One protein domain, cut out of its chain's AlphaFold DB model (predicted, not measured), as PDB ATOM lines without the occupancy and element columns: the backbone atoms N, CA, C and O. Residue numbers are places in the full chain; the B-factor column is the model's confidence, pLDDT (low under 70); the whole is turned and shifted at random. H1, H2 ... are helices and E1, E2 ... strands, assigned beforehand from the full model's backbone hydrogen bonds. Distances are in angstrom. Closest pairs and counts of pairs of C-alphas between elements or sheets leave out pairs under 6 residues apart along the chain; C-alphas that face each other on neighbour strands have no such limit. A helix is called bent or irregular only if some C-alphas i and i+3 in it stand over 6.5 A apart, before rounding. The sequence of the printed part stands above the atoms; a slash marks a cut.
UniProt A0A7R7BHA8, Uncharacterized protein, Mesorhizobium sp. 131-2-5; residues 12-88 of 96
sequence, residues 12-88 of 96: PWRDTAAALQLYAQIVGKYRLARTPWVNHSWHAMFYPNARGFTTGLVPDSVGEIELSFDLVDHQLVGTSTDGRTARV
ATOM      1  N   PRO A  12     -70.740  58.404-192.554       93.88
ATOM      2  CA  PRO A  12     -71.863  58.005-191.703       93.88
ATOM      3  C   PRO A  12     -71.724  58.362-190.220       93.88
ATOM      4  O   PRO A  12     -72.741  58.483-189.551       93.88
ATOM      5  N   TRP A  13     -70.506  58.535-189.695       90.75
ATOM      6  CA  TRP A  13     -70.266  58.768-188.259       90.75
ATOM      7  C   TRP A  13     -69.527  60.079-187.977       90.75
ATOM      8  O   TRP A  13     -68.996  60.275-186.886       90.75
ATOM      9  N   ARG A  14     -69.503  61.009-188.942       94.62
ATOM     10  CA  ARG A  14     -68.781  62.286-188.824       94.62
ATOM     11  C   ARG A  14     -69.191  63.094-187.586       94.62
ATOM     12  O   ARG A  14     -68.339  63.702-186.948       94.62
ATOM     13  N   ASP A  15     -70.483  63.096-187.257       92.94
ATOM     14  CA  ASP A  15     -71.026  63.909-186.166       92.94
ATOM     15  C   ASP A  15     -70.657  63.287-184.818       92.94
ATOM     16  O   ASP A  15     -70.193  63.983-183.915       92.94
ATOM     17  N   THR A  16     -70.710  61.954-184.729       91.38
ATOM     18  CA  THR A  16     -70.161  61.189-183.604       91.38
ATOM     19  C   THR A  16     -68.658  61.426-183.446       91.38
ATOM     20  O   THR A  16     -68.193  61.647-182.331       91.38
ATOM     21  N   ALA A  17     -67.893  61.438-184.544       92.00
ATOM     22  CA  ALA A  17     -66.457  61.714-184.525       92.00
ATOM     23  C   ALA A  17     -66.161  63.114-183.973       92.00
ATOM     24  O   ALA A  17     -65.286  63.277-183.123       92.00
ATOM     25  N   ALA A  18     -66.910  64.117-184.438       94.25
ATOM     26  CA  ALA A  18     -66.780  65.495-183.986       94.25
ATOM     27  C   ALA A  18     -67.133  65.633-182.498       94.25
ATOM     28  O   ALA A  18     -66.376  66.243-181.744       94.25
ATOM     29  N   ALA A  19     -68.232  65.019-182.051       92.88
ATOM     30  CA  ALA A  19     -68.620  65.014-180.644       92.88
ATOM     31  C   ALA A  19     -67.552  64.337-179.772       92.88
ATOM     32  O   ALA A  19     -67.069  64.937-178.811       92.88
ATOM     33  N   LEU A  20     -67.118  63.125-180.141       93.44
ATOM     34  CA  LEU A  20     -66.079  62.384-179.424       93.44
ATOM     35  C   LEU A  20     -64.776  63.183-179.340       93.44
ATOM     36  O   LEU A  20     -64.150  63.223-178.282       93.44
ATOM     37  N   GLN A  21     -64.391  63.864-180.419       94.62
ATOM     38  CA  GLN A  21     -63.213  64.723-180.442       94.62
ATOM     39  C   GLN A  21     -63.330  65.887-179.449       94.62
ATOM     40  O   GLN A  21     -62.368  66.161-178.731       94.62
ATOM     41  N   LEU A  22     -64.496  66.526-179.333       95.12
ATOM     42  CA  LEU A  22     -64.723  67.599-178.361       95.12
ATOM     43  C   LEU A  22     -64.696  67.088-176.915       95.12
ATOM     44  O   LEU A  22     -64.041  67.700-176.067       95.12
ATOM     45  N   TYR A  23     -65.328  65.945-176.630       95.44
ATOM     46  CA  TYR A  23     -65.229  65.313-175.310       95.44
ATOM     47  C   TYR A  23     -63.775  64.965-174.967       95.44
ATOM     48  O   TYR A  23     -63.291  65.296-173.881       95.44
ATOM     49  N   ALA A  24     -63.049  64.362-175.911       95.94
ATOM     50  CA  ALA A  24     -61.638  64.028-175.768       95.94
ATOM     51  C   ALA A  24     -60.780  65.278-175.516       95.94
ATOM     52  O   ALA A  24     -59.879  65.246-174.681       95.94
ATOM     53  N   GLN A  25     -61.080  66.415-176.152       96.06
ATOM     54  CA  GLN A  25     -60.388  67.669-175.854       96.06
ATOM     55  C   GLN A  25     -60.631  68.155-174.421       96.06
ATOM     56  O   GLN A  25     -59.689  68.621-173.782       96.06
ATOM     57  N   ILE A  26     -61.864  68.076-173.910       96.19
ATOM     58  CA  ILE A  26     -62.186  68.496-172.536       96.19
ATOM     59  C   ILE A  26     -61.410  67.636-171.532       96.19
ATOM     60  O   ILE A  26     -60.695  68.168-170.681       96.19
ATOM     61  N   VAL A  27     -61.488  66.311-171.675       96.81
ATOM     62  CA  VAL A  27     -60.795  65.363-170.788       96.81
ATOM     63  C   VAL A  27     -59.271  65.488-170.924       96.81
ATOM     64  O   VAL A  27     -58.547  65.454-169.930       96.81
ATOM     65  N   GLY A  28     -58.768  65.710-172.139       96.62
ATOM     66  CA  GLY A  28     -57.341  65.885-172.406       96.62
ATOM     67  C   GLY A  28     -56.789  67.157-171.767       96.62
ATOM     68  O   GLY A  28     -55.724  67.125-171.155       96.62
ATOM     69  N   LYS A  29     -57.541  68.264-171.824       96.88
ATOM     70  CA  LYS A  29     -57.197  69.514-171.126       96.88
ATOM     71  C   LYS A  29     -57.184  69.335-169.613       96.88
ATOM     72  O   LYS A  29     -56.282  69.858-168.967       96.88
ATOM     73  N   TYR A  30     -58.145  68.591-169.057       95.81
ATOM     74  CA  TYR A  30     -58.150  68.259-167.632       95.81
ATOM     75  C   TYR A  30     -56.858  67.539-167.234       95.81
ATOM     76  O   TYR A  30     -56.143  68.022-166.358       95.81
ATOM     77  N   ARG A  31     -56.507  66.448-167.927       96.44
ATOM     78  CA  ARG A  31     -55.272  65.705-167.648       96.44
ATOM     79  C   ARG A  31     -54.026  66.578-167.799       96.44
ATOM     80  O   ARG A  31     -53.188  66.596-166.905       96.44
ATOM     81  N   LEU A  32     -53.929  67.333-168.893       95.88
ATOM     82  CA  LEU A  32     -52.801  68.230-169.157       95.88
ATOM     83  C   LEU A  32     -52.613  69.280-168.051       95.88
ATOM     84  O   LEU A  32     -51.487  69.613-167.703       95.88
ATOM     85  N   ALA A  33     -53.706  69.809-167.501       95.38
ATOM     86  CA  ALA A  33     -53.657  70.827-166.456       95.38
ATOM     87  C   ALA A  33     -53.364  70.262-165.055       95.38
ATOM     88  O   ALA A  33     -52.973  71.016-164.165       95.38
ATOM     89  N   ARG A  34     -53.608  68.966-164.834       95.69
ATOM     90  CA  ARG A  34     -53.599  68.340-163.503       95.69
ATOM     91  C   ARG A  34     -52.436  67.379-163.271       95.69
ATOM     92  O   ARG A  34     -52.051  67.152-162.128       95.69
ATOM     93  N   THR A  35     -51.846  66.830-164.326       95.00
ATOM     94  CA  THR A  35     -50.652  65.986-164.224       95.00
ATOM     95  C   THR A  35     -49.382  66.849-164.179       95.00
ATOM     96  O   THR A  35     -49.283  67.816-164.936       95.00
ATOM     97  N   PRO A  36     -48.382  66.514-163.337       93.56
ATOM     98  CA  PRO A  36     -47.080  67.170-163.371       93.56
ATOM     99  C   PRO A  36     -46.492  67.196-164.782       93.56
ATOM    100  O   PRO A  36     -46.534  66.201-165.508       93.56
ATOM    101  N   TRP A  37     -45.930  68.339-165.167       94.44
ATOM    102  CA  TRP A  37     -45.417  68.519-166.517       94.44
ATOM    103  C   TRP A  37     -44.274  67.540-166.815       94.44
ATOM    104  O   TRP A  37     -43.270  67.491-166.109       94.44
ATOM    105  N   VAL A  38     -44.421  66.798-167.909       92.88
ATOM    106  CA  VAL A  38     -43.392  65.915-168.475       92.88
ATOM    107  C   VAL A  38     -42.983  66.481-169.828       92.88
ATOM    108  O   VAL A  38     -43.827  67.051-170.523       92.88
ATOM    109  N   ASN A  39     -41.706  66.324-170.192       94.06
ATOM    110  CA  ASN A  39     -41.134  66.821-171.444       94.06
ATOM    111  C   ASN A  39     -42.079  66.633-172.637       94.06
ATOM    112  O   ASN A  39     -42.662  65.566-172.823       94.06
ATOM    113  N   HIS A  40     -42.226  67.705-173.420       89.00
ATOM    114  CA  HIS A  40     -43.092  67.768-174.601       89.00
ATOM    115  C   HIS A  40     -44.540  67.310-174.362       89.00
ATOM    116  O   HIS A  40     -45.172  66.768-175.266       89.00
ATOM    117  N   SER A  41     -45.062  67.501-173.149       93.19
ATOM    118  CA  SER A  41     -46.413  67.072-172.781       93.19
ATOM    119  C   SER A  41     -46.670  65.586-173.040       93.19
ATOM    120  O   SER A  41     -47.797  65.209-173.350       93.19
ATOM    121  N   TRP A  42     -45.664  64.712-172.916       92.19
ATOM    122  CA  TRP A  42     -45.838  63.272-173.182       92.19
ATOM    123  C   TRP A  42     -46.928  62.611-172.326       92.19
ATOM    124  O   TRP A  42     -47.467  61.569-172.688       92.19
ATOM    125  N   HIS A  43     -47.309  63.250-171.221       92.25
ATOM    126  CA  HIS A  43     -48.415  62.845-170.364       92.25
ATOM    127  C   HIS A  43     -49.810  63.220-170.904       92.25
ATOM    128  O   HIS A  43     -50.790  62.885-170.258       92.25
ATOM    129  N   ALA A  44     -49.956  63.922-172.032       91.44
ATOM    130  CA  ALA A  44     -51.263  64.390-172.518       91.44
ATOM    131  C   ALA A  44     -52.091  63.308-173.248       91.44
ATOM    132  O   ALA A  44     -53.282  63.497-173.485       91.44
ATOM    133  N   MET A  45     -51.472  62.184-173.618       92.44
ATOM    134  CA  MET A  45     -52.049  61.153-174.495       92.44
ATOM    135  C   MET A  45     -52.927  60.152-173.746       92.44
ATOM    136  O   MET A  45     -52.457  59.571-172.776       92.44
ATOM    137  N   PHE A  46     -54.134  59.839-174.226       97.19
ATOM    138  CA  PHE A  46     -54.938  58.742-173.662       97.19
ATOM    139  C   PHE A  46     -54.331  57.358-173.915       97.19
ATOM    140  O   PHE A  46     -53.676  57.131-174.933       97.19
ATOM    141  N   TYR A  47     -54.601  56.424-173.006       97.06
ATOM    142  CA  TYR A  47     -54.193  55.029-173.121       97.06
ATOM    143  C   TYR A  47     -55.373  54.166-173.572       97.06
ATOM    144  O   TYR A  47     -56.421  54.216-172.929       97.06
ATOM    145  N   PRO A  48     -55.235  53.362-174.636       97.25
ATOM    146  CA  PRO A  48     -56.259  52.402-175.019       97.25
ATOM    147  C   PRO A  48     -56.502  51.363-173.923       97.25
ATOM    148  O   PRO A  48     -55.572  50.917-173.250       97.25
ATOM    149  N   ASN A  49     -57.750  50.939-173.786       95.69
ATOM    150  CA  ASN A  49     -58.134  49.773-173.001       95.69
ATOM    151  C   ASN A  49     -59.118  48.916-173.818       95.69
ATOM    152  O   ASN A  49     -59.433  49.238-174.961       95.69
ATOM    153  N   ALA A  50     -59.620  47.823-173.241       96.88
ATOM    154  CA  ALA A  50     -60.486  46.882-173.956       96.88
ATOM    155  C   ALA A  50     -61.813  47.483-174.470       96.88
ATOM    156  O   ALA A  50     -62.451  46.879-175.328       96.88
ATOM    157  N   ARG A  51     -62.249  48.637-173.944       96.62
ATOM    158  CA  ARG A  51     -63.554  49.256-174.248       96.62
ATOM    159  C   ARG A  51     -63.453  50.647-174.880       96.62
ATOM    160  O   ARG A  51     -64.472  51.221-175.254       96.62
ATOM    161  N   GLY A  52     -62.252  51.203-174.990       96.81
ATOM    162  CA  GLY A  52     -62.037  52.573-175.435       96.81
ATOM    163  C   GLY A  52     -60.680  53.086-174.980       96.81
ATOM    164  O   GLY A  52     -59.647  52.523-175.343       96.81
ATOM    165  N   PHE A  53     -60.669  54.165-174.198       97.31
ATOM    166  CA  PHE A  53     -59.426  54.775-173.729       97.31
ATOM    167  C   PHE A  53     -59.583  55.519-172.402       97.31
ATOM    168  O   PHE A  53     -60.651  56.022-172.071       97.31
ATOM    169  N   THR A  54     -58.492  55.590-171.644       97.94
ATOM    170  CA  THR A  54     -58.429  56.137-170.287       97.94
ATOM    171  C   THR A  54     -57.326  57.181-170.144       97.94
ATOM    172  O   THR A  54     -56.320  57.169-170.862       97.94
ATOM    173  N   THR A  55     -57.489  58.097-169.197       97.44
ATOM    174  CA  THR A  55     -56.414  58.982-168.741       97.44
ATOM    175  C   THR A  55     -55.365  58.259-167.900       97.44
ATOM    176  O   THR A  55     -54.270  58.792-167.740       97.44
ATOM    177  N   GLY A  56     -55.689  57.087-167.341       96.06
ATOM    178  CA  GLY A  56     -55.027  56.604-166.129       96.06
ATOM    179  C   GLY A  56     -55.281  57.550-164.948       96.06
ATOM    180  O   GLY A  56     -56.101  58.470-165.045       96.06
ATOM    181  N   LEU A  57     -54.569  57.342-163.841       96.06
ATOM    182  CA  LEU A  57     -54.701  58.174-162.644       96.06
ATOM    183  C   LEU A  57     -54.188  59.598-162.905       96.06
ATOM    184  O   LEU A  57     -53.031  59.809-163.277       96.06
ATOM    185  N   VAL A  58     -55.068  60.577-162.705       96.81
ATOM    186  CA  VAL A  58     -54.765  62.007-162.784       96.81
ATOM    187  C   VAL A  58     -54.807  62.593-161.370       96.81
ATOM    188  O   VAL A  58     -55.828  62.451-160.697       96.81
ATOM    189  N   PRO A  59     -53.741  63.267-160.903       95.50
ATOM    190  CA  PRO A  59     -53.746  63.912-159.592       95.50
ATOM    191  C   PRO A  59     -54.807  65.014-159.475       95.50
ATOM    192  O   PRO A  59     -54.892  65.901-160.323       95.50
ATOM    193  N   ASP A  60     -55.583  65.019-158.393       92.81
ATOM    194  CA  ASP A  60     -56.545  66.071-158.064       92.81
ATOM    195  C   ASP A  60     -56.497  66.422-156.561       92.81
ATOM    196  O   ASP A  60     -55.887  65.753-155.732       92.81
ATOM    197  N   SER A  61     -57.157  67.517-156.201       84.12
ATOM    198  CA  SER A  61     -57.298  68.054-154.844       84.12
ATOM    199  C   SER A  61     -57.976  67.105-153.851       84.12
ATOM    200  O   SER A  61     -57.759  67.225-152.649       84.12
ATOM    201  N   VAL A  62     -58.792  66.171-154.342       79.81
ATOM    202  CA  VAL A  62     -59.577  65.221-153.535       79.81
ATOM    203  C   VAL A  62     -59.074  63.778-153.658       79.81
ATOM    204  O   VAL A  62     -59.790  62.854-153.285       79.81
ATOM    205  N   GLY A  63     -57.866  63.580-154.196       90.25
ATOM    206  CA  GLY A  63     -57.310  62.270-154.536       90.25
ATOM    207  C   GLY A  63     -56.991  62.161-156.024       90.25
ATOM    208  O   GLY A  63     -56.951  63.162-156.733       90.25
ATOM    209  N   GLU A  64     -56.763  60.947-156.508       96.12
ATOM    210  CA  GLU A  64     -56.510  60.712-157.930       96.12
ATOM    211  C   GLU A  64     -57.807  60.291-158.619       96.12
ATOM    212  O   GLU A  64     -58.609  59.536-158.065       96.12
ATOM    213  N   ILE A  65     -58.012  60.798-159.830       97.12
ATOM    214  CA  ILE A  65     -59.196  60.534-160.639       97.12
ATOM    215  C   ILE A  65     -58.751  59.900-161.950       97.12
ATOM    216  O   ILE A  65     -57.899  60.431-162.656       97.12
ATOM    217  N   GLU A  66     -59.361  58.776-162.299       97.56
ATOM    218  CA  GLU A  66     -59.284  58.196-163.631       97.56
ATOM    219  C   GLU A  66     -60.537  58.562-164.427       97.56
ATOM    220  O   GLU A  66     -61.658  58.363-163.958       97.56
ATOM    221  N   LEU A  67     -60.352  59.065-165.646       97.56
ATOM    222  CA  LEU A  67     -61.419  59.289-166.615       97.56
ATOM    223  C   LEU A  67     -61.279  58.282-167.758       97.56
ATOM    224  O   LEU A  67     -60.258  58.246-168.447       97.56
ATOM    225  N   SER A  68     -62.327  57.497-167.979       98.00
ATOM    226  CA  SER A  68     -62.383  56.426-168.969       98.00
ATOM    227  C   SER A  68     -63.541  56.647-169.937       98.00
ATOM    228  O   SER A  68     -64.700  56.738-169.534       98.00
ATOM    229  N   PHE A  69     -63.224  56.717-171.227       98.00
ATOM    230  CA  PHE A  69     -64.196  56.629-172.306       98.00
ATOM    231  C   PHE A  69     -64.530  55.163-172.558       98.00
ATOM    232  O   PHE A  69     -63.691  54.397-173.034       98.00
ATOM    233  N   ASP A  70     -65.766  54.792-172.251       96.94
ATOM    234  CA  ASP A  70     -66.351  53.511-172.615       96.94
ATOM    235  C   ASP A  70     -67.140  53.701-173.911       96.94
ATOM    236  O   ASP A  70     -68.261  54.216-173.912       96.94
ATOM    237  N   LEU A  71     -66.517  53.340-175.034       94.44
ATOM    238  CA  LEU A  71     -67.105  53.521-176.361       94.44
ATOM    239  C   LEU A  71     -68.181  52.473-176.666       94.44
ATOM    240  O   LEU A  71     -68.943  52.662-177.605       94.44
ATOM    241  N   VAL A  72     -68.247  51.393-175.881       94.50
ATOM    242  CA  VAL A  72     -69.251  50.332-176.030       94.50
ATOM    243  C   VAL A  72     -70.559  50.727-175.349       94.50
ATOM    244  O   VAL A  72     -71.620  50.542-175.930       94.50
ATOM    245  N   ASP A  73     -70.483  51.328-174.156       95.69
ATOM    246  CA  ASP A  73     -71.666  51.813-173.420       95.69
ATOM    247  C   ASP A  73     -71.945  53.313-173.651       95.69
ATOM    248  O   ASP A  73     -72.838  53.882-173.025       95.69
ATOM    249  N   HIS A  74     -71.191  53.970-174.542       94.00
ATOM    250  CA  HIS A  74     -71.365  55.378-174.923       94.00
ATOM    251  C   HIS A  74     -71.326  56.337-173.716       94.00
ATOM    252  O   HIS A  74     -72.157  57.239-173.580       94.00
ATOM    253  N   GLN A  75     -70.349  56.161-172.827       96.12
ATOM    254  CA  GLN A  75     -70.258  56.928-171.582       96.12
ATOM    255  C   GLN A  75     -68.827  57.353-171.245       96.12
ATOM    256  O   GLN A  75     -67.855  56.643-171.506       96.12
ATOM    257  N   LEU A  76     -68.712  58.513-170.605       97.44
ATOM    258  CA  LEU A  76     -67.524  58.929-169.872       97.44
ATOM    259  C   LEU A  76     -67.707  58.548-168.401       97.44
ATOM    260  O   LEU A  76     -68.663  58.984-167.754       97.44
ATOM    261  N   VAL A  77     -66.780  57.759-167.869       97.94
ATOM    262  CA  VAL A  77     -66.781  57.298-166.479       97.94
ATOM    263  C   VAL A  77     -65.615  57.940-165.742       97.94
ATOM    264  O   VAL A  77     -64.474  57.826-166.179       97.94
ATOM    265  N   GLY A  78     -65.897  58.607-164.626       97.06
ATOM    266  CA  GLY A  78     -64.886  59.102-163.698       97.06
ATOM    267  C   GLY A  78     -64.856  58.262-162.434       97.06
ATOM    268  O   GLY A  78     -65.884  58.150-161.768       97.06
ATOM    269  N   THR A  79     -63.697  57.710-162.093       97.44
ATOM    270  CA  THR A  79     -63.482  56.899-160.890       97.44
ATOM    271  C   THR A  79     -62.411  57.549-160.028       97.44
ATOM    272  O   THR A  79     -61.330  57.863-160.510       97.44
ATOM    273  N   SER A  80     -62.715  57.757-158.754       96.50
ATOM    274  CA  SER A  80     -61.795  58.319-157.768       96.50
ATOM    275  C   SER A  80     -61.178  57.205-156.923       96.50
ATOM    276  O   SER A  80     -61.822  56.183-156.673       96.50
ATOM    277  N   THR A  81     -59.950  57.400-156.441       95.62
ATOM    278  CA  THR A  81     -59.263  56.425-155.573       95.62
ATOM    279  C   THR A  81     -59.944  56.206-154.220       95.62
ATOM    280  O   THR A  81     -59.692  55.198-153.566       95.62
ATOM    281  N   ASP A  82     -60.860  57.090-153.823       93.00
ATOM    282  CA  ASP A  82     -61.732  56.917-152.653       93.00
ATOM    283  C   ASP A  82     -63.000  56.076-152.924       93.00
ATOM    284  O   ASP A  82     -63.868  55.959-152.059       93.00
ATOM    285  N   GLY A  83     -63.122  55.489-154.120       92.44
ATOM    286  CA  GLY A  83     -64.219  54.599-154.504       92.44
ATOM    287  C   GLY A  83     -65.446  55.300-155.090       92.44
ATOM    288  O   GLY A  83     -66.402  54.624-155.477       92.44
ATOM    289  N   ARG A  84     -65.455  56.637-155.196       95.44
ATOM    290  CA  ARG A  84     -66.551  57.355-155.865       95.44
ATOM    291  C   ARG A  84     -66.502  57.160-157.378       95.44
ATOM    292  O   ARG A  84     -65.435  57.157-157.990       95.44
ATOM    293  N   THR A  85     -67.681  57.086-157.992       97.00
ATOM    294  CA  THR A  85     -67.824  57.015-159.450       97.00
ATOM    295  C   THR A  85     -68.898  57.975-159.943       97.00
ATOM    296  O   THR A  85     -69.991  58.029-159.382       97.00
ATOM    297  N   ALA A  86     -68.608  58.689-161.027       96.44
ATOM    298  CA  ALA A  86     -69.560  59.508-161.770       96.44
ATOM    299  C   ALA A  86     -69.606  59.059-163.235       96.44
ATOM    300  O   ALA A  86     -68.615  58.564-163.771       96.44
ATOM    301  N   ARG A  87     -70.763  59.213-163.882       97.31
ATOM    302  CA  ARG A  87     -70.969  58.824-165.282       97.31
ATOM    303  C   ARG A  87     -71.703  59.924-166.021       97.31
ATOM    304  O   ARG A  87     -72.658  60.489-165.493       97.31
ATOM    305  N   VAL A  88     -71.262  60.194-167.240       94.81
ATOM    306  CA  VAL A  88     -71.917  61.118-168.164       94.81
ATOM    307  C   VAL A  88     -72.132  60.379-169.474       94.81
ATOM    308  O   VAL A  88     -71.183  59.835-170.037       94.81
TER     309      VAL A  88
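What this domain is: This is residues 12 to 88 of the 96 residues of an uncharacterized protein of Mesorhizobium sp. 131-2-5 (UniProt A0A7R7BHA8). One long helix, H1, lies along one face of a twisted antiparallel sheet of five strands, and the other face has no named helix on it; the first part of H1, residues 12 to 19, sticks out past the sheet. H2, short and irregular, sits off the sheet near the last part of H1, and from it the chain leads into edge strand E1. The printed part has 77 residues, with H1, H2, E1, E2, E3, E4 and E5 in that order along the chain; the sheet runs in the same order, E1 to E5, and the class is mixed, helices and strands. The whole is compact, with a radius of gyration of the C-alphas of 12.8 A and spans of 40 by 32 by 20 A.

How they stand to each other: Start with H1, residues 12 to 34, which is irregular where C-alphas 12 and 15 are 8.1 A apart. It is on the sheet of E1, residues 47 to 49, E2, 52 to 60, E3, 63 to 70, E4, 75 to 80, and E5, 85 to 88, at a height over the sheet of 10.4 A: two layers, a helix on one face of a sheet. On the local plane it runs along the strands, at 10 degrees to E3; its closest C-alphas to E2 are those of Arg 34 and Pro 59, 5.9 A apart. H2, residues 39 to 44, is irregular too, with C-alphas 40 and 43 8.4 A apart. With residues 28 to 32 alone, H1 touches H2, the closest C-alphas being those of Leu 32 and Ala 44 at 5.3 A; they run opposite ways at a steep tilt of 58 degrees. H2 is not on the sheet. The strands form a meander, each the antiparallel neighbour of the one before, and each such pair is a hairpin. Look for N 47 and O 54 at 2.8 A between E1 and E2, N 55 and O 67 at 2.9 A between E2 and E3, N 68 and O 77 at 2.8 A between E3 and E4, and N 78 and O 86 at 2.8 A between E4 and E5, each within hydrogen-bond range. O i to N i+4 pairs are within range for 18 of 19 in H1 and 0 of 2 in H2, where 2 of 3 O i to N i+3 pairs are.

Where its parts are: Find C-alpha 12 at (-71.863, 58.005, -191.703); H1 runs from there 35.2 A to C-alpha 34. H2 spans 10.5 A and E1 6.6 A. E2 begins at C-alpha 52, (-62.037, 52.573, -175.435), and spans 22.7 A; E3 spans 22.0 A, E4 16.3 A and E5 10.5 A, ending at C-alpha 88, (-71.917, 61.118, -168.164).

The domain as a whole: The C-alphas farthest apart, those of Pro 12 and Ser 61, are 40.9 A apart. The printed part has no cut, and its six links between named elements are tight. Mean pLDDT of the printed part is 94.9, and no printed residue is under 70.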